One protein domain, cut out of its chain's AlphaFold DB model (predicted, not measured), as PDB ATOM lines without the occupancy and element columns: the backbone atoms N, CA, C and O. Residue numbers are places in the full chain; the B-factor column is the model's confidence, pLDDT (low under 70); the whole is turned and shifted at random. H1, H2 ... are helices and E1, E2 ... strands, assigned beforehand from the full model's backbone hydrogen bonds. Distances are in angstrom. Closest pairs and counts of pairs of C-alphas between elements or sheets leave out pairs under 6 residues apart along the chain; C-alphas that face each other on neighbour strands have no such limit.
ATOM      1  N   GLN A 185     142.554 118.520 223.054       86.69
ATOM      2  CA  GLN A 185     141.343 118.423 222.253       86.69
ATOM      3  C   GLN A 185     140.332 119.412 222.815       86.69
ATOM      4  O   GLN A 185     139.942 119.316 223.971       86.69
ATOM      5  N   ILE A 186     139.906 120.368 222.001       89.06
ATOM      6  CA  ILE A 186     138.992 121.443 222.402       89.06
ATOM      7  C   ILE A 186     137.737 121.327 221.547       89.06
ATOM      8  O   ILE A 186     137.833 120.946 220.382       89.06
ATOM      9  N   GLY A 187     136.553 121.620 222.079       92.69
ATOM     10  CA  GLY A 187     135.351 121.667 221.250       92.69
ATOM     11  C   GLY A 187     134.041 121.687 222.021       92.69
ATOM     12  O   GLY A 187     133.997 121.945 223.222       92.69
ATOM     13  N   ILE A 188     132.959 121.413 221.295       96.06
ATOM     14  CA  ILE A 188     131.619 121.268 221.865       96.06
ATOM     15  C   ILE A 188     131.366 119.799 222.184       96.06
ATOM     16  O   ILE A 188     131.644 118.913 221.377       96.06
ATOM     17  N   TYR A 189     130.798 119.548 223.351       97.62
ATOM     18  CA  TYR A 189     130.450 118.244 223.880       97.62
ATOM     19  C   TYR A 189     128.958 118.187 224.219       97.62
ATOM     20  O   TYR A 189     128.291 119.201 224.419       97.62
ATOM     21  N   THR A 190     128.438 116.967 224.293       97.62
ATOM     22  CA  THR A 190     127.114 116.633 224.824       97.62
ATOM     23  C   THR A 190     127.216 115.389 225.708       97.62
ATOM     24  O   THR A 190     128.249 114.712 225.760       97.62
ATOM     25  N   LEU A 191     126.141 115.055 226.416       97.62
ATOM     26  CA  LEU A 191     126.054 113.813 227.176       97.62
ATOM     27  C   LEU A 191     125.901 112.617 226.227       97.62
ATOM     28  O   LEU A 191     125.124 112.650 225.271       97.62
ATOM     29  N   ARG A 192     126.556 111.495 226.538       97.19
ATOM     30  CA  ARG A 192     126.325 110.233 225.815       97.19
ATOM     31  C   ARG A 192     124.878 109.770 225.923       97.19
ATOM     32  O   ARG A 192     124.371 109.176 224.983       97.19
ATOM     33  N   SER A 193     124.207 110.044 227.041       96.50
ATOM     34  CA  SER A 193     122.771 109.782 227.182       96.50
ATOM     35  C   SER A 193     121.953 110.533 226.132       96.50
ATOM     36  O   SER A 193     121.045 109.943 225.562       96.50
ATOM     37  N   ASN A 194     122.313 111.781 225.824       96.06
ATOM     38  CA  ASN A 194     121.626 112.600 224.824       96.06
ATOM     39  C   ASN A 194     121.812 112.014 223.420       96.06
ATOM     40  O   ASN A 194     120.838 111.876 222.686       96.06
ATOM     41  N   VAL A 195     123.036 111.585 223.088       96.94
ATOM     42  CA  VAL A 195     123.334 110.848 221.846       96.94
ATOM     43  C   VAL A 195     122.499 109.573 221.756       96.94
ATOM     44  O   VAL A 195     121.807 109.350 220.769       96.94
ATOM     45  N   MET A 196     122.493 108.754 222.810       96.25
ATOM     46  CA  MET A 196     121.728 107.506 222.820       96.25
ATOM     47  C   MET A 196     120.217 107.738 222.722       96.25
ATOM     48  O   MET A 196     119.523 106.904 222.146       96.25
ATOM     49  N   THR A 197     119.694 108.837 223.270       95.50
ATOM     50  CA  THR A 197     118.285 109.220 223.117       95.50
ATOM     51  C   THR A 197     117.981 109.628 221.677       95.50
ATOM     52  O   THR A 197     117.045 109.091 221.097       95.50
ATOM     53  N   ALA A 198     118.806 110.481 221.067       95.00
ATOM     54  CA  ALA A 198     118.643 110.903 219.674       95.00
ATOM     55  C   ALA A 198     118.747 109.728 218.678       95.00
ATOM     56  O   ALA A 198     117.999 109.656 217.701       95.00
ATOM     57  N   LEU A 199     119.613 108.747 218.955       95.88
ATOM     58  CA  LEU A 199     119.768 107.547 218.127       95.88
ATOM     59  C   LEU A 199     118.549 106.613 218.165       95.88
ATOM     60  O   LEU A 199     118.337 105.873 217.204       95.88
ATOM     61  N   LYS A 200     117.729 106.645 219.227       95.56
ATOM     62  CA  LYS A 200     116.481 105.857 219.290       95.56
ATOM     63  C   LYS A 200     115.441 106.314 218.269       95.56
ATOM     64  O   LYS A 200     114.573 105.521 217.929       95.56
ATOM     65  N   GLY A 201     115.539 107.553 217.790       91.94
ATOM     66  CA  GLY A 201     114.620 108.112 216.809       91.94
ATOM     67  C   GLY A 201     113.170 108.096 217.269       91.94
ATOM     68  O   GLY A 201     112.886 108.527 218.379       91.94
ATOM     69  N   ASP A 202     112.278 107.558 216.442       90.81
ATOM     70  CA  ASP A 202     110.832 107.463 216.692       90.81
ATOM     71  C   ASP A 202     110.456 106.666 217.954       90.81
ATOM     72  O   ASP A 202     109.351 106.806 218.476       90.81
ATOM     73  N   ALA A 203     111.378 105.858 218.487       90.56
ATOM     74  CA  ALA A 203     111.224 105.198 219.781       90.56
ATOM     75  C   ALA A 203     111.501 106.115 220.997       90.56
ATOM     76  O   ALA A 203     111.388 105.661 222.138       90.56
ATOM     77  N   ALA A 204     111.901 107.370 220.779       87.69
ATOM     78  CA  ALA A 204     112.042 108.410 221.794       87.69
ATOM     79  C   ALA A 204     111.096 109.584 221.494       87.69
ATOM     80  O   ALA A 204     110.856 109.931 220.340       87.69
ATOM     81  N   ASP A 205     110.571 110.217 222.545       81.00
ATOM     82  CA  ASP A 205     109.683 111.368 222.386       81.00
ATOM     83  C   ASP A 205     110.426 112.539 221.722       81.00
ATOM     84  O   ASP A 205     111.513 112.925 222.155       81.00
ATOM     85  N   GLY A 206     109.818 113.124 220.687       84.31
ATOM     86  CA  GLY A 206     110.318 114.337 220.028       84.31
ATOM     87  C   GLY A 206     111.176 114.124 218.777       84.31
ATOM     88  O   GLY A 206     111.592 115.122 218.195       84.31
ATOM     89  N   PHE A 207     111.396 112.880 218.329       94.31
ATOM     90  CA  PHE A 207     112.145 112.590 217.100       94.31
ATOM     91  C   PHE A 207     111.334 111.784 216.078       94.31
ATOM     92  O   PHE A 207     110.670 110.811 216.421       94.31
ATOM     93  N   SER A 208     111.423 112.147 214.797       93.12
ATOM     94  CA  SER A 208     110.784 111.428 213.682       93.12
ATOM     95  C   SER A 208     111.674 110.354 213.045       93.12
ATOM     96  O   SER A 208     111.190 109.497 212.304       93.12
ATOM     97  N   ARG A 209     112.982 110.386 213.321       94.25
ATOM     98  CA  ARG A 209     113.985 109.402 212.887       94.25
ATOM     99  C   ARG A 209     115.172 109.396 213.841       94.25
ATOM    100  O   ARG A 209     115.302 110.291 214.662       94.25
ATOM    101  N   SER A 210     116.082 108.437 213.702       94.88
ATOM    102  CA  SER A 210     117.363 108.482 214.414       94.88
ATOM    103  C   SER A 210     118.213 109.679 213.972       94.88
ATOM    104  O   SER A 210     118.326 109.960 212.772       94.88
ATOM    105  N   TYR A 211     118.856 110.332 214.940       94.94
ATOM    106  CA  TYR A 211     119.783 111.448 214.734       94.94
ATOM    107  C   TYR A 211     121.139 111.171 215.383       94.94
ATOM    108  O   TYR A 211     121.209 110.626 216.484       94.94
ATOM    109  N   SER A 212     122.214 111.604 214.720       94.62
ATOM    110  CA  SER A 212     123.568 111.601 215.296       94.62
ATOM    111  C   SER A 212     123.845 112.946 215.973       94.62
ATOM    112  O   SER A 212     124.360 113.871 215.345       94.62
ATOM    113  N   ALA A 213     123.475 113.090 217.248       94.56
ATOM    114  CA  ALA A 213     123.626 114.354 217.982       94.56
ATOM    115  C   ALA A 213     125.095 114.811 218.128       94.56
ATOM    116  O   ALA A 213     125.376 115.975 218.404       94.56
ATOM    117  N   GLU A 214     126.042 113.908 217.915       95.75
ATOM    118  CA  GLU A 214     127.479 114.141 217.853       95.75
ATOM    119  C   GLU A 214     127.970 114.644 216.481       95.75
ATOM    120  O   GLU A 214     129.175 114.759 216.279       95.75
ATOM    121  N   PHE A 215     127.083 114.956 215.530       96.25
ATOM    122  CA  PHE A 215     127.461 115.454 214.207       96.25
ATOM    123  C   PHE A 215     126.752 116.765 213.856       96.25
ATOM    124  O   PHE A 215     125.527 116.828 213.752       96.25
ATOM    125  N   TRP A 216     127.534 117.820 213.610       95.38
ATOM    126  CA  TRP A 216     127.032 119.191 213.459       95.38
ATOM    127  C   TRP A 216     125.941 119.364 212.384       95.38
ATOM    128  O   TRP A 216     125.046 120.191 212.545       95.38
ATOM    129  N   ARG A 217     125.986 118.592 211.284       95.44
ATOM    130  CA  ARG A 217     125.025 118.750 210.174       95.44
ATOM    131  C   ARG A 217     123.595 118.415 210.581       95.44
ATOM    132  O   ARG A 217     122.673 118.969 209.988       95.44
ATOM    133  N   GLU A 218     123.402 117.558 211.582       95.12
ATOM    134  CA  GLU A 218     122.062 117.183 212.053       95.12
ATOM    135  C   GLU A 218     121.312 118.388 212.645       95.12
ATOM    136  O   GLU A 218     120.102 118.502 212.464       95.12
ATOM    137  N   TYR A 219     122.030 119.350 213.237       95.06
ATOM    138  CA  TYR A 219     121.469 120.595 213.782       95.06
ATOM    139  C   TYR A 219     121.015 121.590 212.706       95.06
ATOM    140  O   TYR A 219     120.271 122.520 212.999       95.06
ATOM    141  N   VAL A 220     121.480 121.423 211.467       92.62
ATOM    142  CA  VAL A 220     121.104 122.277 210.328       92.62
ATOM    143  C   VAL A 220     120.008 121.617 209.495       92.62
ATOM    144  O   VAL A 220     119.179 122.295 208.893       92.62
ATOM    145  N   GLN A 221     120.005 120.286 209.437       89.69
ATOM    146  CA  GLN A 221     119.050 119.511 208.647       89.69
ATOM    147  C   GLN A 221     117.716 119.277 209.363       89.69
ATOM    148  O   GLN A 221     116.748 118.901 208.703       89.69
ATOM    149  N   SER A 222     117.654 119.462 210.684       84.94
ATOM    150  CA  SER A 222     116.463 119.189 211.487       84.94
ATOM    151  C   SER A 222     116.258 120.217 212.590       84.94
ATOM    152  O   SER A 222     117.183 120.543 213.332       84.94
ATOM    153  N   THR A 223     115.012 120.662 212.754       91.31
ATOM    154  CA  THR A 223     114.585 121.484 213.892       91.31
ATOM    155  C   THR A 223     114.341 120.649 215.150       91.31
ATOM    156  O   THR A 223     114.387 121.198 216.240       91.31
ATOM    157  N   GLU A 224     114.124 119.332 215.034       94.12
ATOM    158  CA  GLU A 224     113.863 118.447 216.184       94.12
ATOM    159  C   GLU A 224     115.084 118.339 217.104       94.12
ATOM    160  O   GLU A 224     114.962 118.393 218.325       94.12
ATOM    161  N   LEU A 225     116.288 118.257 216.525       93.62
ATOM    162  CA  LEU A 225     117.518 118.237 217.315       93.62
ATOM    163  C   LEU A 225     117.811 119.608 217.940       93.62
ATOM    164  O   LEU A 225     118.324 119.675 219.053       93.62
ATOM    165  N   VAL A 226     117.454 120.697 217.252       95.38
ATOM    166  CA  VAL A 226     117.530 122.051 217.817       95.38
ATOM    167  C   VAL A 226     116.565 122.196 218.996       95.38
ATOM    168  O   VAL A 226     116.960 122.720 220.035       95.38
ATOM    169  N   GLU A 227     115.343 121.675 218.869       94.88
ATOM    170  CA  GLU A 227     114.342 121.669 219.939       94.88
ATOM    171  C   GLU A 227     114.805 120.851 221.147       94.88
ATOM    172  O   GLU A 227     114.662 121.274 222.289       94.88
ATOM    173  N   PHE A 228     115.439 119.704 220.902       95.06
ATOM    174  CA  PHE A 228     115.956 118.837 221.956       95.06
ATOM    175  C   PHE A 228     117.011 119.516 222.845       95.06
ATOM    176  O   PHE A 228     117.106 119.197 224.028       95.06
ATOM    177  N   TYR A 229     117.777 120.471 222.307       95.62
ATOM    178  CA  TYR A 229     118.756 121.279 223.050       95.62
ATOM    179  C   TYR A 229     118.312 122.736 223.237       95.62
ATOM    180  O   TYR A 229     119.151 123.619 223.455       95.62
ATOM    181  N   SER A 230     117.014 123.014 223.108       94.31
ATOM    182  CA  SER A 230     116.507 124.380 223.108       94.31
ATOM    183  C   SER A 230     116.590 125.044 224.479       94.31
ATOM    184  O   SER A 230     116.745 124.416 225.534       94.31
ATOM    185  N   ILE A 231     116.411 126.363 224.472       89.19
ATOM    186  CA  ILE A 231     116.296 127.156 225.696       89.19
ATOM    187  C   ILE A 231     115.123 126.704 226.588       89.19
ATOM    188  O   ILE A 231     115.181 126.883 227.800       89.19
ATOM    189  N   GLN A 232     114.088 126.070 226.023       87.25
ATOM    190  CA  GLN A 232     112.944 125.521 226.758       87.25
ATOM    191  C   GLN A 232     113.285 124.218 227.489       87.25
ATOM    192  O   GLN A 232     112.711 123.953 228.542       87.25
ATOM    193  N   GLN A 233     114.222 123.430 226.955       90.25
ATOM    194  CA  GLN A 233     114.703 122.186 227.575       90.25
ATOM    195  C   GLN A 233     115.841 122.426 228.582       90.25
ATOM    196  O   GLN A 233     116.266 121.519 229.298       90.25
ATOM    197  N   THR A 234     116.341 123.660 228.655       88.75
ATOM    198  CA  THR A 234     117.445 124.050 229.534       88.75
ATOM    199  C   THR A 234     116.996 124.042 231.000       88.75
ATOM    200  O   THR A 234     116.100 124.792 231.381       88.75
ATOM    201  N   LEU A 235     117.663 123.239 231.844       89.44
ATOM    202  CA  LEU A 235     117.322 123.041 233.262       89.44
ATOM    203  C   LEU A 235     117.130 124.354 234.042       89.44
ATOM    204  O   LEU A 235     116.133 124.527 234.740       89.44
ATOM    205  N   ASN A 236     118.103 125.268 233.960       90.00
ATOM    206  CA  ASN A 236     117.993 126.601 234.548       90.00
ATOM    207  C   ASN A 236     118.922 127.598 233.841       90.00
ATOM    208  O   ASN A 236     120.103 127.705 234.177       90.00
ATOM    209  N   LEU A 237     118.353 128.389 232.926       90.44
ATOM    210  CA  LEU A 237     119.075 129.401 232.152       90.44
ATOM    211  C   LEU A 237     119.862 130.381 233.034       90.44
ATOM    212  O   LEU A 237     120.993 130.711 232.710       90.44
ATOM    213  N   THR A 238     119.326 130.805 234.185       91.69
ATOM    214  CA  THR A 238     119.989 131.810 235.046       91.69
ATOM    215  C   THR A 238     121.308 131.330 235.657       91.69
ATOM    216  O   THR A 238     122.136 132.149 236.045       91.69
ATOM    217  N   ARG A 239     121.534 130.010 235.725       92.75
ATOM    218  CA  ARG A 239     122.802 129.444 236.211       92.75
ATOM    219  C   ARG A 239     123.901 129.444 235.158       92.75
ATOM    220  O   ARG A 239     125.070 129.480 235.530       92.75
ATOM    221  N   ILE A 240     123.525 129.417 233.881       93.31
ATOM    222  CA  ILE A 240     124.462 129.432 232.754       93.31
ATOM    223  C   ILE A 240     124.493 130.745 231.994       93.31
ATOM    224  O   ILE A 240     125.378 130.921 231.183       93.31
ATOM    225  N   ALA A 241     123.577 131.671 232.253       95.50
ATOM    226  CA  ALA A 241     123.531 132.998 231.657       95.50
ATOM    227  C   ALA A 241     123.874 134.043 232.723       95.50
ATOM    228  O   ALA A 241     122.991 134.744 233.218       95.50
ATOM    229  N   ARG A 242     125.144 134.106 233.141       95.81
ATOM    230  CA  ARG A 242     125.583 134.986 234.235       95.81
ATOM    231  C   ARG A 242     126.108 136.325 233.705       95.81
ATOM    232  O   ARG A 242     127.184 136.346 233.100       95.81
ATOM    233  N   PRO A 243     125.426 137.460 233.962       94.00
ATOM    234  CA  PRO A 243     125.887 138.774 233.504       94.00
ATOM    235  C   PRO A 243     127.239 139.189 234.094       94.00
ATOM    236  O   PRO A 243     127.951 139.977 233.485       94.00
ATOM    237  N   GLU A 244     127.620 138.649 235.258       93.56
ATOM    238  CA  GLU A 244     128.946 138.904 235.844       93.56
ATOM    239  C   GLU A 244     130.092 138.294 235.020       93.56
ATOM    240  O   GLU A 244     131.210 138.796 235.073       93.56
ATOM    241  N   VAL A 245     129.821 137.213 234.279       92.94
ATOM    242  CA  VAL A 245     130.812 136.490 233.461       92.94
ATOM    243  C   VAL A 245     130.815 136.996 232.017       92.94
ATOM    244  O   VAL A 245     131.865 137.077 231.388       92.94
ATOM    245  N   CYS A 246     129.643 137.360 231.498       93.31
ATOM    246  CA  CYS A 246     129.440 137.904 230.154       93.31
ATOM    247  C   CYS A 246     128.629 139.211 230.264       93.31
ATOM    248  O   CYS A 246     127.403 139.201 230.087       93.31
ATOM    249  N   PRO A 247     129.293 140.333 230.617       94.38
ATOM    250  CA  PRO A 247     128.642 141.628 230.783       94.38
ATOM    251  C   PRO A 247     128.112 142.180 229.462       94.38
ATOM    252  O   PRO A 247     128.746 142.034 228.417       94.38
ATOM    253  N   ASP A 248     126.980 142.879 229.515       94.69
ATOM    254  CA  ASP A 248     126.353 143.485 228.339       94.69
ATOM    255  C   ASP A 248     127.343 144.338 227.525       94.69
ATOM    256  O   ASP A 248     127.996 145.247 228.040       94.69
ATOM    257  N   GLY A 249     127.433 144.047 226.225       87.62
ATOM    258  CA  GLY A 249     128.314 144.735 225.280       87.62
ATOM    259  C   GLY A 249     129.719 144.139 225.135       87.62
ATOM    260  O   GLY A 249     130.386 144.436 224.144       87.62
ATOM    261  N   MET A 250     130.168 143.262 226.038       89.25
ATOM    262  CA  MET A 250     131.429 142.527 225.873       89.25
ATOM    263  C   MET A 250     131.251 141.421 224.827       89.25
ATOM    264  O   MET A 250     130.393 140.576 225.007       89.25
ATOM    265  N   MET A 251     132.004 141.411 223.720       86.12
ATOM    266  CA  MET A 251     131.918 140.352 222.681       86.12
ATOM    267  C   MET A 251     130.490 140.086 222.136       86.12
ATOM    268  O   MET A 251     130.174 139.020 221.617       86.12
ATOM    269  N   GLY A 252     129.606 141.087 222.215       90.38
ATOM    270  CA  GLY A 252     128.194 140.967 221.835       90.38
ATOM    271  C   GLY A 252     127.299 140.285 222.869       90.38
ATOM    272  O   GLY A 252     126.162 139.961 222.534       90.38
ATOM    273  N   CYS A 253     127.773 140.110 224.102       94.50
ATOM    274  CA  CYS A 253     127.005 139.660 225.256       94.50
ATOM    275  C   CYS A 253     125.772 140.533 225.524       94.50
ATOM    276  O   CYS A 253     125.807 141.765 225.406       94.50
ATOM    277  N   ARG A 254     124.690 139.879 225.946       95.88
ATOM    278  CA  ARG A 254     123.485 140.479 226.517       95.88
ATOM    279  C   ARG A 254     122.852 139.513 227.519       95.88
ATOM    280  O   ARG A 254     122.521 138.386 227.161       95.88
ATOM    281  N   ASN A 255     122.638 139.963 228.752       94.75
ATOM    282  CA  ASN A 255     122.103 139.175 229.866       94.75
ATOM    283  C   ASN A 255     122.860 137.852 230.094       94.75
ATOM    284  O   ASN A 255     122.239 136.814 230.311       94.75
ATOM    285  N   GLY A 256     124.194 137.868 230.011       95.31
ATOM    286  CA  GLY A 256     125.020 136.681 230.253       95.31
ATOM    287  C   GLY A 256     125.082 135.665 229.105       95.31
ATOM    288  O   GLY A 256     125.700 134.613 229.278       95.31
ATOM    289  N   CYS A 257     124.483 135.961 227.944       96.50
ATOM    290  CA  CYS A 257     124.614 135.147 226.735       96.50
ATOM    291  C   CYS A 257     124.996 135.977 225.504       96.50
ATOM    292  O   CYS A 257     124.710 137.167 225.414       96.50
ATOM    293  N   GLU A 258     125.553 135.318 224.501       96.19
ATOM    294  CA  GLU A 258     125.677 135.788 223.126       96.19
ATOM    295  C   GLU A 258     124.635 135.082 222.240       96.19
ATOM    296  O   GLU A 258     124.165 133.984 222.549       96.19
ATOM    297  N   LYS A 259     124.287 135.698 221.105       96.50
ATOM    298  CA  LYS A 259     123.373 135.134 220.099       96.50
ATOM    299  C   LYS A 259     123.948 135.312 218.700       96.50
ATOM    300  O   LYS A 259     124.445 136.393 218.385       96.50
ATOM    301  N   ASN A 260     123.825 134.294 217.847       96.75
ATOM    302  CA  ASN A 260     124.210 134.393 216.437       96.75
ATOM    303  C   ASN A 260     123.038 134.772 215.505       96.75
ATOM    304  O   ASN A 260     121.863 134.707 215.868       96.75
ATOM    305  N   SER A 261     123.358 135.161 214.268       97.06
ATOM    306  CA  SER A 261     122.354 135.560 213.271       97.06
ATOM    307  C   SER A 261     121.430 134.432 212.819       97.06
ATOM    308  O   SER A 261     120.286 134.708 212.459       97.06
ATOM    309  N   ALA A 262     121.892 133.178 212.846       96.69
ATOM    310  CA  ALA A 262     121.051 132.025 212.538       96.69
ATOM    311  C   ALA A 262     119.920 131.885 213.568       96.69
ATOM    312  O   ALA A 262     118.769 131.690 213.187       96.69
ATOM    313  N   CYS A 263     120.218 132.096 214.853       97.25
ATOM    314  CA  CYS A 263     119.218 132.113 215.914       97.25
ATOM    315  C   CYS A 263     118.235 133.277 215.751       97.25
ATOM    316  O   CYS A 263     117.029 133.068 215.799       97.25
ATOM    317  N   THR A 264     118.719 134.487 215.452       97.44
ATOM    318  CA  THR A 264     117.833 135.628 215.147       97.44
ATOM    319  C   THR A 264     116.858 135.313 214.006       97.44
ATOM    320  O   THR A 264     115.683 135.672 214.077       97.44
ATOM    321  N   ALA A 265     117.329 134.635 212.955       96.44
ATOM    322  CA  ALA A 265     116.492 134.237 211.827       96.44
ATOM    323  C   ALA A 265     115.495 133.118 212.182       96.44
ATOM    324  O   ALA A 265     114.379 133.136 211.663       96.44
ATOM    325  N   ALA A 266     115.877 132.173 213.046       95.62
ATOM    326  CA  ALA A 266     115.003 131.113 213.555       95.62
ATOM    327  C   ALA A 266     113.879 131.695 214.430       95.62
ATOM    328  O   ALA A 266     112.700 131.479 214.154       95.62
ATOM    329  N   GLU A 267     114.215 132.553 215.396       96.19
ATOM    330  CA  GLU A 267     113.231 133.210 216.269       96.19
ATOM    331  C   GLU A 267     112.234 134.066 215.477       96.19
ATOM    332  O   GLU A 267     111.044 134.090 215.790       96.19
ATOM    333  N   ALA A 268     112.686 134.726 214.404       96.88
ATOM    334  CA  ALA A 268     111.810 135.487 213.512       96.88
ATOM    335  C   ALA A 268     110.769 134.613 212.782       96.88
ATOM    336  O   ALA A 268     109.742 135.127 212.341       96.88
ATOM    337  N   LYS A 269     111.018 133.302 212.665       95.25
ATOM    338  CA  LYS A 269     110.080 132.303 212.128       95.25
ATOM    339  C   LYS A 269     109.270 131.591 213.217       95.25
ATOM    340  O   LYS A 269     108.443 130.748 212.886       95.25
ATOM    341  N   GLY A 270     109.485 131.922 214.491       93.88
ATOM    342  CA  GLY A 270     108.903 131.200 215.623       93.88
ATOM    343  C   GLY A 270     109.570 129.850 215.909       93.88
ATOM    344  O   GLY A 270     108.967 129.018 216.576       93.88
ATOM    345  N   GLU A 271     110.780 129.627 215.393       93.81
ATOM    346  CA  GLU A 271     111.607 128.451 215.681       93.81
ATOM    347  C   GLU A 271     112.524 128.716 216.890       93.81
ATOM    348  O   GLU A 271     112.724 129.858 217.314       93.81
ATOM    349  N   HIS A 272     113.098 127.646 217.440       94.50
ATOM    350  CA  HIS A 272     113.939 127.683 218.634       94.50
ATOM    351  C   HIS A 272     115.438 127.684 218.294       94.50
ATOM    352  O   HIS A 272     115.841 127.420 217.162       94.50
ATOM    353  N   CYS A 273     116.271 127.977 219.292       96.25
ATOM    354  CA  CYS A 273     117.730 127.947 219.183       96.25
ATOM    355  C   CYS A 273     118.315 127.013 220.235       96.25
ATOM    356  O   CYS A 273     117.799 126.955 221.355       96.25
ATOM    357  N   VAL A 274     119.426 126.352 219.905       96.75
ATOM    358  CA  VAL A 274     120.168 125.554 220.884       96.75
ATOM    359  C   VAL A 274     120.832 126.452 221.920       96.75
ATOM    360  O   VAL A 274     121.262 127.561 221.601       96.75
ATOM    361  N   VAL A 275     120.971 125.963 223.149       97.12
ATOM    362  CA  VAL A 275     121.814 126.597 224.168       97.12
ATOM    363  C   VAL A 275     123.126 125.834 224.272       97.12
ATOM    364  O   VAL A 275     123.147 124.647 224.594       97.12
ATOM    365  N   ILE A 276     124.227 126.534 224.015       97.50
ATOM    366  CA  ILE A 276     125.582 126.045 224.247       97.50
ATOM    367  C   ILE A 276     126.100 126.719 225.514       97.50
ATOM    368  O   ILE A 276     126.282 127.936 225.562       97.50
ATOM    369  N   ALA A 277     126.319 125.921 226.554       97.31
ATOM    370  CA  ALA A 277     126.892 126.388 227.802       97.31
ATOM    371  C   ALA A 277     128.411 126.574 227.647       97.31
ATOM    372  O   ALA A 277     129.122 125.698 227.155       97.31
ATOM    373  N   MET A 278     128.903 127.734 228.056       95.75
ATOM    374  CA  MET A 278     130.274 128.188 227.860       95.75
ATOM    375  C   MET A 278     130.909 128.558 229.205       95.75
ATOM    376  O   MET A 278     130.219 128.901 230.168       95.75
ATOM    377  N   MET A 279     132.242 128.533 229.261       92.31
ATOM    378  CA  MET A 279     132.998 128.973 230.435       92.31
ATOM    379  C   MET A 279     133.005 130.503 230.520       92.31
ATOM    380  O   MET A 279     132.256 131.086 231.299       92.31
ATOM    381  N   THR A 280     133.807 131.162 229.687       89.00
ATOM    382  CA  THR A 280     133.928 132.623 229.610       89.00
ATOM    383  C   THR A 280     134.087 133.050 228.142       89.00
ATOM    384  O   THR A 280     134.502 132.233 227.315       89.00
ATOM    385  N   PRO A 281     133.720 134.291 227.770       85.12
ATOM    386  CA  PRO A 281     133.760 134.743 226.372       85.12
ATOM    387  C   PRO A 281     135.180 134.948 225.815       85.12
ATOM    388  O   PRO A 281     135.367 135.017 224.599       85.12
ATOM    389  N   ASP A 282     136.184 135.047 226.686       77.56
ATOM    390  CA  ASP A 282     137.595 135.275 226.364       77.56
ATOM    391  C   ASP A 282     138.427 133.987 226.226       77.56
ATOM    392  O   ASP A 282     139.539 134.031 225.700       77.56
ATOM    393  N   VAL A 283     137.899 132.827 226.623       75.81
ATOM    394  CA  VAL A 283     138.542 131.533 226.352       75.81
ATOM    395  C   VAL A 283     138.395 131.215 224.858       75.81
ATOM    396  O   VAL A 283     137.292 130.991 224.367       75.81
ATOM    397  N   TYR A 284     139.516 131.223 224.126       79.19
ATOM    398  CA  TYR A 284     139.577 131.152 222.653       79.19
ATOM    399  C   TYR A 284     138.635 132.168 221.972       79.19
ATOM    400  O   TYR A 284     137.670 131.766 221.311       79.19
ATOM    401  N   PRO A 285     138.909 133.484 222.110       82.44
ATOM    402  CA  PRO A 285     137.940 134.556 221.891       82.44
ATOM    403  C   PRO A 285     137.141 134.416 220.591       82.44
ATOM    404  O   PRO A 285     137.656 134.600 219.485       82.44
ATOM    405  N   GLY A 286     135.858 134.087 220.725       87.50
ATOM    406  CA  GLY A 286     134.923 134.025 219.607       87.50
ATOM    407  C   GLY A 286     135.131 132.889 218.603       87.50
ATOM    408  O   GLY A 286     134.437 132.881 217.588       87.50
ATOM    409  N   TYR A 287     136.067 131.955 218.821       91.50
ATOM    410  CA  TYR A 287     136.338 130.870 217.868       91.50
ATOM    411  C   TYR A 287     135.168 129.885 217.812       91.50
ATOM    412  O   TYR A 287     134.595 129.666 216.746       91.50
ATOM    413  N   ALA A 288     134.781 129.313 218.958       92.81
ATOM    414  CA  ALA A 288     133.699 128.329 219.024       92.81
ATOM    415  C   ALA A 288     132.366 128.938 218.564       92.81
ATOM    416  O   ALA A 288     131.613 128.319 217.809       92.81
ATOM    417  N   GLN A 289     132.104 130.186 218.958       94.69
ATOM    418  CA  GLN A 289     130.895 130.905 218.571       94.69
ATOM    419  C   GLN A 289     130.858 131.171 217.066       94.69
ATOM    420  O   GLN A 289     129.842 130.911 216.420       94.69
ATOM    421  N   ALA A 290     131.971 131.620 216.479       94.81
ATOM    422  CA  ALA A 290     132.075 131.820 215.038       94.81
ATOM    423  C   ALA A 290     131.930 130.510 214.257       94.81
ATOM    424  O   ALA A 290     131.160 130.477 213.303       94.81
ATOM    425  N   MET A 291     132.580 129.431 214.702       95.25
ATOM    426  CA  MET A 291     132.480 128.107 214.082       95.25
ATOM    427  C   MET A 291     131.022 127.643 213.990       95.25
ATOM    428  O   MET A 291     130.541 127.291 212.913       95.25
ATOM    429  N   VAL A 292     130.294 127.701 215.108       96.88
ATOM    430  CA  VAL A 292     128.874 127.320 215.174       96.88
ATOM    431  C   VAL A 292     128.010 128.256 214.317       96.88
ATOM    432  O   VAL A 292     127.140 127.787 213.582       96.88
ATOM    433  N   ALA A 293     128.263 129.569 214.369       96.31
ATOM    434  CA  ALA A 293     127.517 130.564 213.598       96.31
ATOM    435  C   ALA A 293     127.706 130.404 212.081       96.31
ATOM    436  O   ALA A 293     126.731 130.465 211.333       96.31
ATOM    437  N   ASN A 294     128.936 130.160 211.625       96.69
ATOM    438  CA  ASN A 294     129.264 129.973 210.212       96.69
ATOM    439  C   ASN A 294     128.826 128.595 209.688       96.69
ATOM    440  O   ASN A 294     128.551 128.455 208.499       96.69
ATOM    441  N   CYS A 295     128.649 127.608 210.575       96.19
ATOM    442  CA  CYS A 295     127.940 126.361 210.271       96.19
ATOM    443  C   CYS A 295     126.407 126.522 210.206       96.19
ATOM    444  O   CYS A 295     125.711 125.541 209.961       96.19
ATOM    445  N   LEU A 296     125.877 127.739 210.395       96.06
ATOM    446  CA  LEU A 296     124.449 128.078 210.341       96.06
ATOM    447  C   LEU A 296     123.582 127.383 211.404       96.06
ATOM    448  O   LEU A 296     122.376 127.238 211.215       96.06
ATOM    449  N   ILE A 297     124.171 126.986 212.533       97.25
ATOM    450  CA  ILE A 297     123.421 126.408 213.653       97.25
ATOM    451  C   ILE A 297     122.806 127.554 214.476       97.25
ATOM    452  O   ILE A 297     123.555 128.413 214.952       97.25
ATOM    453  N   PRO A 298     121.474 127.610 214.675       96.94
ATOM    454  CA  PRO A 298     120.840 128.656 215.473       96.94
ATOM    455  C   PRO A 298     121.159 128.453 216.958       96.94
ATOM    456  O   PRO A 298     120.624 127.539 217.580       96.94
ATOM    457  N   ALA A 299     122.028 129.291 217.532       97.19
ATOM    458  CA  ALA A 299     122.553 129.084 218.881       97.19
ATOM    459  C   ALA A 299     122.575 130.343 219.762       97.19
ATOM    460  O   ALA A 299     122.876 131.456 219.307       97.19
ATOM    461  N   TYR A 300     122.321 130.101 221.047       97.38
ATOM    462  CA  TYR A 300     122.719 130.911 222.189       97.38
ATOM    463  C   TYR A 300     124.018 130.366 222.784       97.38
ATOM    464  O   TYR A 300     124.171 129.153 222.921       97.38
ATOM    465  N   TYR A 301     124.922 131.256 223.188       97.12
ATOM    466  CA  TYR A 301     126.139 130.903 223.924       97.12
ATOM    467  C   TYR A 301     126.065 131.560 225.294       97.12
ATOM    468  O   TYR A 301     126.117 132.780 225.377       97.12
ATOM    469  N   CYS A 302     125.886 130.788 226.356       97.06
ATOM    470  CA  CYS A 302     125.622 131.333 227.687       97.06
ATOM    471  C   CYS A 302     126.764 130.982 228.640       97.06
ATOM    472  O   CYS A 302     127.210 129.837 228.659       97.06
ATOM    473  N   PHE A 303     127.244 131.965 229.407       96.62
ATOM    474  CA  PHE A 303     128.480 131.861 230.184       96.62
ATOM    475  C   PHE A 303     128.262 131.750 231.699       96.62
ATOM    476  O   PHE A 303     127.540 132.548 232.304       96.62
ATOM    477  N   ALA A 304     128.955 130.791 232.322       95.12
ATOM    478  CA  ALA A 304     128.821 130.466 233.747       95.12
ATOM    479  C   ALA A 304     130.132 130.551 234.556       95.12
ATOM    480  O   ALA A 304     130.103 130.436 235.783       95.12
ATOM    481  N   GLY A 305     131.272 130.747 233.889       92.75
ATOM    482  CA  GLY A 305     132.609 130.497 234.432       92.75
ATOM    483  C   GLY A 305     132.982 129.012 234.361       92.75
ATOM    484  O   GLY A 305     132.140 128.174 234.047       92.75
ATOM    485  N   TYR A 306     134.244 128.677 234.654       90.44
ATOM    486  CA  TYR A 306     134.730 127.289 234.624       90.44
ATOM    487  C   TYR A 306     133.961 126.375 235.589       90.44
ATOM    488  O   TYR A 306     133.311 125.421 235.165       90.44
ATOM    489  N   ASP A 307     133.967 126.716 236.880       91.19
ATOM    490  CA  ASP A 307     133.298 125.912 237.906       91.19
ATOM    491  C   ASP A 307     131.779 125.886 237.699       91.19
ATOM    492  O   ASP A 307     131.155 124.830 237.783       91.19
ATOM    493  N   GLY A 308     131.190 127.034 237.345       94.50
ATOM    494  CA  GLY A 308     129.756 127.142 237.085       94.50
ATOM    495  C   GLY A 308     129.301 126.284 235.904       94.50
ATOM    496  O   GLY A 308     128.235 125.670 235.975       94.50
ATOM    497  N   LEU A 309     130.114 126.187 234.844       95.62
ATOM    498  CA  LEU A 309     129.838 125.300 233.718       95.62
ATOM    499  C   LEU A 309     129.881 123.835 234.159       95.62
ATOM    500  O   LEU A 309     128.936 123.089 233.896       95.62
ATOM    501  N   ASN A 310     130.949 123.437 234.852       95.38
ATOM    502  CA  ASN A 310     131.149 122.060 235.298       95.38
ATOM    503  C   ASN A 310     130.015 121.594 236.217       95.38
ATOM    504  O   ASN A 310     129.445 120.523 236.002       95.38
ATOM    505  N   GLU A 311     129.633 122.411 237.201       95.38
ATOM    506  CA  GLU A 311     128.489 122.134 238.075       95.38
ATOM    507  C   GLU A 311     127.186 122.001 237.282       95.38
ATOM    508  O   GLU A 311     126.411 121.068 237.501       95.38
ATOM    509  N   TYR A 312     126.946 122.895 236.323       96.38
ATOM    510  CA  TYR A 312     125.714 122.876 235.548       96.38
ATOM    511  C   TYR A 312     125.589 121.643 234.645       96.38
ATOM    512  O   TYR A 312     124.501 121.065 234.536       96.38
ATOM    513  N   VAL A 313     126.686 121.201 234.022       97.06
ATOM    514  CA  VAL A 313     126.711 119.957 233.236       97.06
ATOM    515  C   VAL A 313     126.375 118.760 234.130       97.06
ATOM    516  O   VAL A 313     125.564 117.915 233.744       97.06
ATOM    517  N   MET A 314     126.943 118.704 235.339       96.12
ATOM    518  CA  MET A 314     126.673 117.629 236.301       96.12
ATOM    519  C   MET A 314     125.219 117.608 236.762       96.12
ATOM    520  O   MET A 314     124.601 116.543 236.779       96.12
ATOM    521  N   ASP A 315     124.655 118.770 237.084       96.00
ATOM    522  CA  ASP A 315     123.263 118.879 237.517       96.00
ATOM    523  C   ASP A 315     122.290 118.532 236.389       96.00
ATOM    524  O   ASP A 315     121.306 117.824 236.608       96.00
ATOM    525  N   THR A 316     122.597 118.954 235.160       96.06
ATOM    526  CA  THR A 316     121.805 118.588 233.979       96.06
ATOM    527  C   THR A 316     121.845 117.082 233.741       96.06
ATOM    528  O   THR A 316     120.805 116.463 233.516       96.06
ATOM    529  N   MET A 317     123.022 116.464 233.868       95.62
ATOM    530  CA  MET A 317     123.168 115.013 233.772       95.62
ATOM    531  C   MET A 317     122.396 114.283 234.881       95.62
ATOM    532  O   MET A 317     121.735 113.284 234.600       95.62
ATOM    533  N   ALA A 318     122.435 114.772 236.124       95.69
ATOM    534  CA  ALA A 318     121.696 114.190 237.247       95.69
ATOM    535  C   ALA A 318     120.170 114.313 237.083       95.69
ATOM    536  O   ALA A 318     119.428 113.435 237.523       95.69
ATOM    537  N   ALA A 319     119.707 115.374 236.420       95.62
ATOM    538  CA  ALA A 319     118.303 115.603 236.099       95.62
ATOM    539  C   ALA A 319     117.817 114.858 234.837       95.62
ATOM    540  O   ALA A 319     116.661 115.025 234.456       95.62
ATOM    541  N   ASN A 320     118.664 114.047 234.185       93.44
ATOM    542  CA  ASN A 320     118.401 113.453 232.864       93.44
ATOM    543  C   ASN A 320     118.017 114.496 231.790       93.44
ATOM    544  O   ASN A 320     117.228 114.199 230.894       93.44
ATOM    545  N   GLY A 321     118.546 115.717 231.896       94.31
ATOM    546  CA  GLY A 321     118.307 116.800 230.945       94.31
ATOM    547  C   GLY A 321     119.242 116.758 229.735       94.31
ATOM    548  O   GLY A 321     120.115 115.894 229.618       94.31
ATOM    549  N   THR A 322     119.082 117.737 228.846       94.81
ATOM    550  CA  THR A 322     119.874 117.882 227.621       94.81
ATOM    551  C   THR A 322     120.793 119.096 227.700       94.81
ATOM    552  O   THR A 322     120.460 120.114 228.305       94.81
ATOM    553  N   ILE A 323     121.992 118.985 227.126       97.00
ATOM    554  CA  ILE A 323     122.974 120.073 227.136       97.00
ATOM    555  C   ILE A 323     124.007 119.917 226.025       97.00
ATOM    556  O   ILE A 323     124.504 118.816 225.783       97.00
ATOM    557  N   LEU A 324     124.350 121.045 225.404       97.62
ATOM    558  CA  LEU A 324     125.593 121.244 224.670       97.62
ATOM    559  C   LEU A 324     126.500 122.142 225.502       97.62
ATOM    560  O   LEU A 324     126.036 123.132 226.065       97.62
ATOM    561  N   PHE A 325     127.782 121.814 225.584       97.38
ATOM    562  CA  PHE A 325     128.732 122.609 226.352       97.38
ATOM    563  C   PHE A 325     130.112 122.638 225.709       97.38
ATOM    564  O   PHE A 325     130.533 121.672 225.080       97.38
ATOM    565  N   PHE A 326     130.819 123.753 225.853       95.69
ATOM    566  CA  PHE A 326     132.199 123.896 225.400       95.69
ATOM    567  C   PHE A 326     133.171 123.412 226.478       95.69
ATOM    568  O   PHE A 326     133.073 123.839 227.624       95.69
ATOM    569  N   HIS A 327     134.114 122.541 226.118       93.44
ATOM    570  CA  HIS A 327     135.137 122.049 227.041       93.44
ATOM    571  C   HIS A 327     136.412 121.631 226.297       93.44
ATOM    572  O   HIS A 327     136.483 121.674 225.064       93.44
ATOM    573  N   PHE A 328     137.426 121.222 227.055       87.94
ATOM    574  CA  PHE A 328     138.690 120.701 226.551       87.94
ATOM    575  C   PHE A 328     139.159 119.453 227.308       87.94
ATOM    576  O   PHE A 328     138.771 119.199 228.449       87.94
ATOM    577  N   GLU A 329     140.022 118.681 226.657       87.50
ATOM    578  CA  GLU A 329     140.741 117.531 227.190       87.50
ATOM    579  C   GLU A 329     142.251 117.705 226.929       87.50
ATOM    580  O   GLU A 329     142.626 118.232 225.881       87.50
ATOM    581  N   PRO A 330     143.136 117.242 227.832       86.69
ATOM    582  CA  PRO A 330     142.818 116.558 229.080       86.69
ATOM    583  C   PRO A 330     142.394 117.536 230.184       86.69
ATOM    584  O   PRO A 330     143.104 118.482 230.493       86.69
ATOM    585  N   ASP A 331     141.271 117.249 230.838       88.00
ATOM    586  CA  ASP A 331     140.845 117.974 232.032       88.00
ATOM    587  C   ASP A 331     140.180 117.028 233.034       88.00
ATOM    588  O   ASP A 331     139.480 116.084 232.655       88.00
ATOM    589  N   ILE A 332     140.398 117.284 234.327       88.31
ATOM    590  CA  ILE A 332     139.919 116.447 235.431       88.31
ATOM    591  C   ILE A 332     138.400 116.227 235.412       88.31
ATOM    592  O   ILE A 332     137.940 115.183 235.868       88.31
ATOM    593  N   PHE A 333     137.624 117.150 234.843       90.81
ATOM    594  CA  PHE A 333     136.185 117.021 234.649       90.81
ATOM    595  C   PHE A 333     135.814 115.780 233.821       90.81
ATOM    596  O   PHE A 333     134.907 115.029 234.194       90.81
ATOM    597  N   HIS A 334     136.559 115.497 232.747       90.06
ATOM    598  CA  HIS A 334     136.351 114.315 231.902       90.06
ATOM    599  C   HIS A 334     136.799 113.021 232.604       90.06
ATOM    600  O   HIS A 334     136.200 111.962 232.402       90.06
ATOM    601  N   PHE A 335     137.809 113.097 233.477       85.06
ATOM    602  CA  PHE A 335     138.288 111.961 234.279       85.06
ATOM    603  C   PHE A 335     137.364 111.615 235.441       85.06
ATOM    604  O   PHE A 335     137.216 110.445 235.790       85.06
ATOM    605  N   ASP A 336     136.712 112.610 236.026       88.50
ATOM    606  CA  ASP A 336     135.714 112.395 237.067       88.50
ATOM    607  C   ASP A 336     134.422 111.790 236.491       88.50
ATOM    608  O   ASP A 336     133.670 111.136 237.215       88.50
ATOM    609  N   ASN A 337     134.216 111.920 235.175       91.06
ATOM    610  CA  ASN A 337     133.010 111.521 234.453       91.06
ATOM    611  C   ASN A 337     133.311 110.629 233.235       91.06
ATOM    612  O   ASN A 337     132.752 110.810 232.148       91.06
ATOM    613  N   VAL A 338     134.190 109.636 233.413       88.88
ATOM    614  CA  VAL A 338     134.636 108.755 232.321       88.88
ATOM    615  C   VAL A 338     133.452 108.150 231.561       88.88
ATOM    616  O   VAL A 338     132.554 107.532 232.136       88.88
ATOM    617  N   GLY A 339     133.473 108.305 230.235       90.94
ATOM    618  CA  GLY A 339     132.475 107.723 229.339       90.94
ATOM    619  C   GLY A 339     131.093 108.376 229.413       90.94
ATOM    620  O   GLY A 339     130.144 107.811 228.875       90.94
ATOM    621  N   LYS A 340     130.946 109.541 230.060       96.19
ATOM    622  CA  LYS A 340     129.668 110.266 230.143       96.19
ATOM    623  C   LYS A 340     129.446 111.264 229.016       96.19
ATOM    624  O   LYS A 340     128.293 111.583 228.736       96.19
ATOM    625  N   PHE A 341     130.501 111.684 228.325       96.81
ATOM    626  CA  PHE A 341     130.427 112.712 227.288       96.81
ATOM    627  C   PHE A 341     130.766 112.173 225.890       96.81
ATOM    628  O   PHE A 341     131.445 111.147 225.735       96.81
ATOM    629  N   ALA A 342     130.242 112.856 224.878       96.62
ATOM    630  CA  ALA A 342     130.556 112.684 223.467       96.62
ATOM    631  C   ALA A 342     130.874 114.057 222.869       96.62
ATOM    632  O   ALA A 342     130.151 115.021 223.120       96.62
ATOM    633  N   ARG A 343     131.950 114.145 222.087       95.69
ATOM    634  CA  ARG A 343     132.323 115.367 221.373       95.69
ATOM    635  C   ARG A 343     131.481 115.496 220.107       95.69
ATOM    636  O   ARG A 343     131.318 114.518 219.383       95.69
ATOM    637  N   VAL A 344     130.979 116.693 219.834       96.62
ATOM    638  CA  VAL A 344     130.285 117.021 218.589       96.62
ATOM    639  C   VAL A 344     131.336 117.294 217.517       96.62
ATOM    640  O   VAL A 344     132.163 118.191 217.664       96.62
ATOM    641  N   ALA A 345     131.329 116.504 216.450       95.75
ATOM    642  CA  ALA A 345     132.211 116.682 215.308       95.75
ATOM    643  C   ALA A 345     131.695 117.824 214.427       95.75
ATOM    644  O   ALA A 345     130.567 117.753 213.930       95.75
ATOM    645  N   PHE A 346     132.531 118.845 214.227       96.00
ATOM    646  CA  PHE A 346     132.327 119.953 213.285       96.00
ATOM    647  C   PHE A 346     133.044 119.666 211.949       96.00
ATOM    648  O   PHE A 346     133.606 118.576 211.789       96.00
ATOM    649  N   PRO A 347     132.980 120.545 210.923       95.88
ATOM    650  CA  PRO A 347     133.782 120.356 209.716       95.88
ATOM    651  C   PRO A 347     135.254 120.123 210.079       95.88
ATOM    652  O   PRO A 347     135.768 120.877 210.903       95.88
ATOM    653  N   PRO A 348     135.925 119.107 209.503       92.25
ATOM    654  CA  PRO A 348     137.293 118.771 209.879       92.25
ATOM    655  C   PRO A 348     138.214 119.987 209.851       92.25
ATOM    656  O   PRO A 348     138.092 120.841 208.970       92.25
ATOM    657  N   THR A 349     139.135 120.042 210.808       88.62
ATOM    658  CA  THR A 349     140.139 121.099 210.898       88.62
ATOM    659  C   THR A 349     140.910 121.248 209.589       88.62
ATOM    660  O   THR A 349     141.393 120.270 209.017       88.62
ATOM    661  N   ASP A 350     141.086 122.498 209.172       87.44
ATOM    662  CA  ASP A 350     141.932 122.902 208.055       87.44
ATOM    663  C   ASP A 350     142.830 124.068 208.515       87.44
ATOM    664  O   ASP A 350     142.292 125.124 208.869       87.44
ATOM    665  N   PRO A 351     144.171 123.914 208.532       83.94
ATOM    666  CA  PRO A 351     145.094 124.954 208.986       83.94
ATOM    667  C   PRO A 351     144.906 126.314 208.305       83.94
ATOM    668  O   PRO A 351     145.017 127.342 208.974       83.94
ATOM    669  N   GLU A 352     144.589 126.347 207.006       86.38
ATOM    670  CA  GLU A 352     144.385 127.612 206.288       86.38
ATOM    671  C   GLU A 352     143.134 128.336 206.787       86.38
ATOM    672  O   GLU A 352     143.118 129.562 206.884       86.38
ATOM    673  N   ARG A 353     142.098 127.579 207.159       88.69
ATOM    674  CA  ARG A 353     140.825 128.120 207.654       88.69
ATOM    675  C   ARG A 353     140.901 128.499 209.129       88.69
ATOM    676  O   ARG A 353     140.364 129.539 209.504       88.69
ATOM    677  N   VAL A 354     141.623 127.721 209.940       86.25
ATOM    678  CA  VAL A 354     141.954 128.063 211.337       86.25
ATOM    679  C   VAL A 354     142.687 129.409 211.388       86.25
ATOM    680  O   VAL A 354     142.340 130.269 212.198       86.25
ATOM    681  N   ALA A 355     143.643 129.636 210.476       83.62
ATOM    682  CA  ALA A 355     144.417 130.876 210.388       83.62
ATOM    683  C   ALA A 355     143.581 132.126 210.045       83.62
ATOM    684  O   ALA A 355     144.052 133.248 210.230       83.62
ATOM    685  N   LEU A 356     142.339 131.962 209.573       85.69
ATOM    686  CA  LEU A 356     141.428 133.083 209.326       85.69
ATOM    687  C   LEU A 356     140.766 133.610 210.607       85.69
ATOM    688  O   LEU A 356     140.104 134.651 210.549       85.69
ATOM    689  N   SER A 357     140.909 132.907 211.738       87.81
ATOM    690  CA  SER A 357     140.309 133.323 213.002       87.81
ATOM    691  C   SER A 357     140.776 134.723 213.399       87.81
ATOM    692  O   SER A 357     141.969 135.012 213.456       87.81
ATOM    693  N   ARG A 358     139.819 135.609 213.690       85.69
ATOM    694  CA  ARG A 358     140.093 137.011 214.059       85.69
ATOM    695  C   ARG A 358     140.066 137.282 215.561       85.69
ATOM    696  O   ARG A 358     140.250 138.427 215.956       85.69
ATOM    697  N   GLY A 359     139.797 136.266 216.383       85.69
ATOM    698  CA  GLY A 359     139.731 136.424 217.839       85.69
ATOM    699  C   GLY A 359     138.605 137.352 218.314       85.69
ATOM    700  O   GLY A 359     138.769 138.059 219.303       85.69
ATOM    701  N   VAL A 360     137.490 137.423 217.577       87.88
ATOM    702  CA  VAL A 360     136.357 138.310 217.885       87.88
ATOM    703  C   VAL A 360     135.022 137.606 217.668       87.88
ATOM    704  O   VAL A 360     134.892 136.755 216.789       87.88
ATOM    705  N   PHE A 361     134.002 138.011 218.421       92.38
ATOM    706  CA  PHE A 361     132.603 137.660 218.182       92.38
ATOM    707  C   PHE A 361     131.700 138.829 218.596       92.38
ATOM    708  O   PHE A 361     132.125 139.707 219.345       92.38
ATOM    709  N   GLY A 362     130.498 138.912 218.017       91.12
ATOM    710  CA  GLY A 362     129.490 139.900 218.419       91.12
ATOM    711  C   GLY A 362     129.832 141.380 218.190       91.12
ATOM    712  O   GLY A 362     129.113 142.249 218.675       91.12
ATOM    713  N   VAL A 363     130.874 141.692 217.407       91.88
ATOM    714  CA  VAL A 363     131.317 143.071 217.085       91.88
ATOM    715  C   VAL A 363     130.203 143.915 216.450       91.88
ATOM    716  O   VAL A 363     130.142 145.125 216.645       91.88
ATOM    717  N   LEU A 364     129.306 143.276 215.695       93.56
ATOM    718  CA  LEU A 364     128.154 143.927 215.064       93.56
ATOM    719  C   LEU A 364     126.915 143.999 215.976       93.56
ATOM    720  O   LEU A 364     125.884 144.514 215.552       93.56
ATOM    721  N   GLY A 365     127.011 143.510 217.212       93.00
ATOM    722  CA  GLY A 365     125.927 143.458 218.187       93.00
ATOM    723  C   GLY A 365     125.289 142.073 218.345       93.00
ATOM    724  O   GLY A 365     125.557 141.133 217.595       93.00
ATOM    725  N   TYR A 366     124.422 141.964 219.352       95.31
ATOM    726  CA  TYR A 366     123.732 140.730 219.733       95.31
ATOM    727  C   TYR A 366     122.833 140.195 218.610       95.31
ATOM    728  O   TYR A 366     121.923 140.891 218.156       95.31
ATOM    729  N   GLY A 367     123.044 138.945 218.192       94.88
ATOM    730  CA  GLY A 367     122.242 138.305 217.147       94.88
ATOM    731  C   GLY A 367     122.598 138.719 215.720       94.88
ATOM    732  O   GLY A 367     121.833 138.412 214.805       94.88
ATOM    733  N   MET A 368     123.721 139.411 215.512       95.62
ATOM    734  CA  MET A 368     124.193 139.833 214.191       95.62
ATOM    735  C   MET A 368     125.235 138.854 213.617       95.62
ATOM    736  O   MET A 368     125.789 138.042 214.361       95.62
ATOM    737  N   PRO A 369     125.503 138.887 212.295       94.69
ATOM    738  CA  PRO A 369     126.519 138.032 211.683       94.69
ATOM    739  C   PRO A 369     127.908 138.230 212.303       94.69
ATOM    740  O   PRO A 369     128.303 139.354 212.624       94.69
ATOM    741  N   THR A 370     128.666 137.141 212.440       94.19
ATOM    742  CA  THR A 370     130.045 137.200 212.936       94.19
ATOM    743  C   THR A 370     130.990 137.786 211.883       94.19
ATOM    744  O   THR A 370     130.833 137.560 210.684       94.19
ATOM    745  N   GLN A 371     131.996 138.541 212.329       93.88
ATOM    746  CA  GLN A 371     133.111 138.986 211.480       93.88
ATOM    747  C   GLN A 371     134.313 138.039 211.529       93.88
ATOM    748  O   GLN A 371     135.291 138.263 210.810       93.88
ATOM    749  N   ASN A 372     134.259 137.018 212.385       93.44
ATOM    750  CA  ASN A 372     135.252 135.963 212.461       93.44
ATOM    751  C   ASN A 372     134.845 134.837 211.486       93.44
ATOM    752  O   ASN A 372     133.796 134.225 211.687       93.44
ATOM    753  N   PRO A 373     135.610 134.603 210.405       93.88
ATOM    754  CA  PRO A 373     135.202 133.741 209.292       93.88
ATOM    755  C   PRO A 373     135.421 132.240 209.536       93.88
ATOM    756  O   PRO A 373     135.142 131.446 208.641       93.88
ATOM    757  N   VAL A 374     135.956 131.841 210.695       92.50
ATOM    758  CA  VAL A 374     136.272 130.435 210.969       92.50
ATOM    759  C   VAL A 374     135.011 129.573 211.062       92.50
ATOM    760  O   VAL A 374     134.041 129.943 211.719       92.50
ATOM    761  N   ASP A 375     135.013 128.430 210.390       94.31
ATOM    762  CA  ASP A 375     133.874 127.505 210.267       94.31
ATOM    763  C   ASP A 375     134.307 126.027 210.325       94.31
ATOM    764  O   ASP A 375     133.547 125.131 209.959       94.31
ATOM    765  N   VAL A 376     135.539 125.777 210.764       94.12
ATOM    766  CA  VAL A 376     136.107 124.442 210.960       94.12
ATOM    767  C   VAL A 376     136.373 124.178 212.432       94.12
ATOM    768  O   VAL A 376     136.555 125.104 213.225       94.12
TER     769      VAL A 376
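AT A GLANCE: This is residues 185 to 376 of the 757 residues of the protein "G_PROTEIN_RECEP_F3_4 domain-containing protein" of Aphanomyces invadans (UniProt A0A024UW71). A strongly twisted sheet of six strands runs through the middle of a rounded body, with the long helix H7 and the short H4 over one face and H6 on the other. Short helices, among them H1, H3 and H5, graze the sheet, while H9 lies far from it. The printed part has 192 residues, under half of them in named elements, with nine helices and six strands in the order E1 H1 H2 H3 H4 E2 H5 E3 H6 E4 H7 E5 H8 E6 H9. The sheet is mixed, in the order E2 E4 E3 E5 E1 E6, and the class is mixed, helices and strands. The whole is compact, with a radius of gyration of the C-alphas of 15.4 A and spans of 43 by 37 by 35 A.

IN THESE COORDINATES: The strands are E2, residues 257 to 259, E4, 299 to 303, E3, 274 to 278, E5, 324 to 329, 15.8 A long, E1, 185 to 191, 16.7 A long, and E6, 341 to 343. C-alpha 185 stands at (141.343, 118.423, 222.253). The longest helix is H7, residues 306 to 318, 18.7 A, beginning at C-alpha 306 (134.730, 127.289, 234.624). The others are H1, 192 to 199, H2, 218 to 221, H3, 223 to 228, H4, 237 to 240, H5, 261 to 267, H6, 287 to 294, H8, 332 to 336, and H9, 351 to 354.

HOW THE PARTS SIT: E4 and E3 are parallel, with N 276 and O 300 at 2.8 A. E3 and E5 are parallel, with N 277 and O 324 at 2.8 A. The antiparallel pairs are E2 and E4, N 258 to O 301 2.7 A, E5 and E1, N 187 to O 327 3.0 A, and E1 and E6, N 190 to O 342 2.8 A. E3, H6, E4 form a strand-helix-strand unit, two parallel neighbour strands with a helix between along the chain; E4, H7, E5 and E5, H8, E6 form split units, with another strand between in the sheet; the three crossovers are right-handed. H7 is over E3 and E5, at a height over the sheet of 9.1 A, and H6 is on the opposite face. H4 touches H7, closest C-alphas Ile 240 and Leu 309, 6.8 A. H2 and H3 only just touch, only at the corner, with 3 pairs of C-alphas within 8 A, the closest those of Tyr 219 and Leu 225, 5.8 A. H8 only grazes the sheet, and H9 is not on it. Every O i to N i+4 pair is within hydrogen-bond range in H1, H3, H5, H6, H7 and H8; H2, H4 and H9 are too short for one.

THE WHOLE: The C-alphas farthest apart are those of Ala 203 and Gly 249, 43.4 A. The printed part has no cut. The links H1 to H2 and H4 to E2 are long. Mean pLDDT of the printed part is 93.0, and no printed residue is under 70.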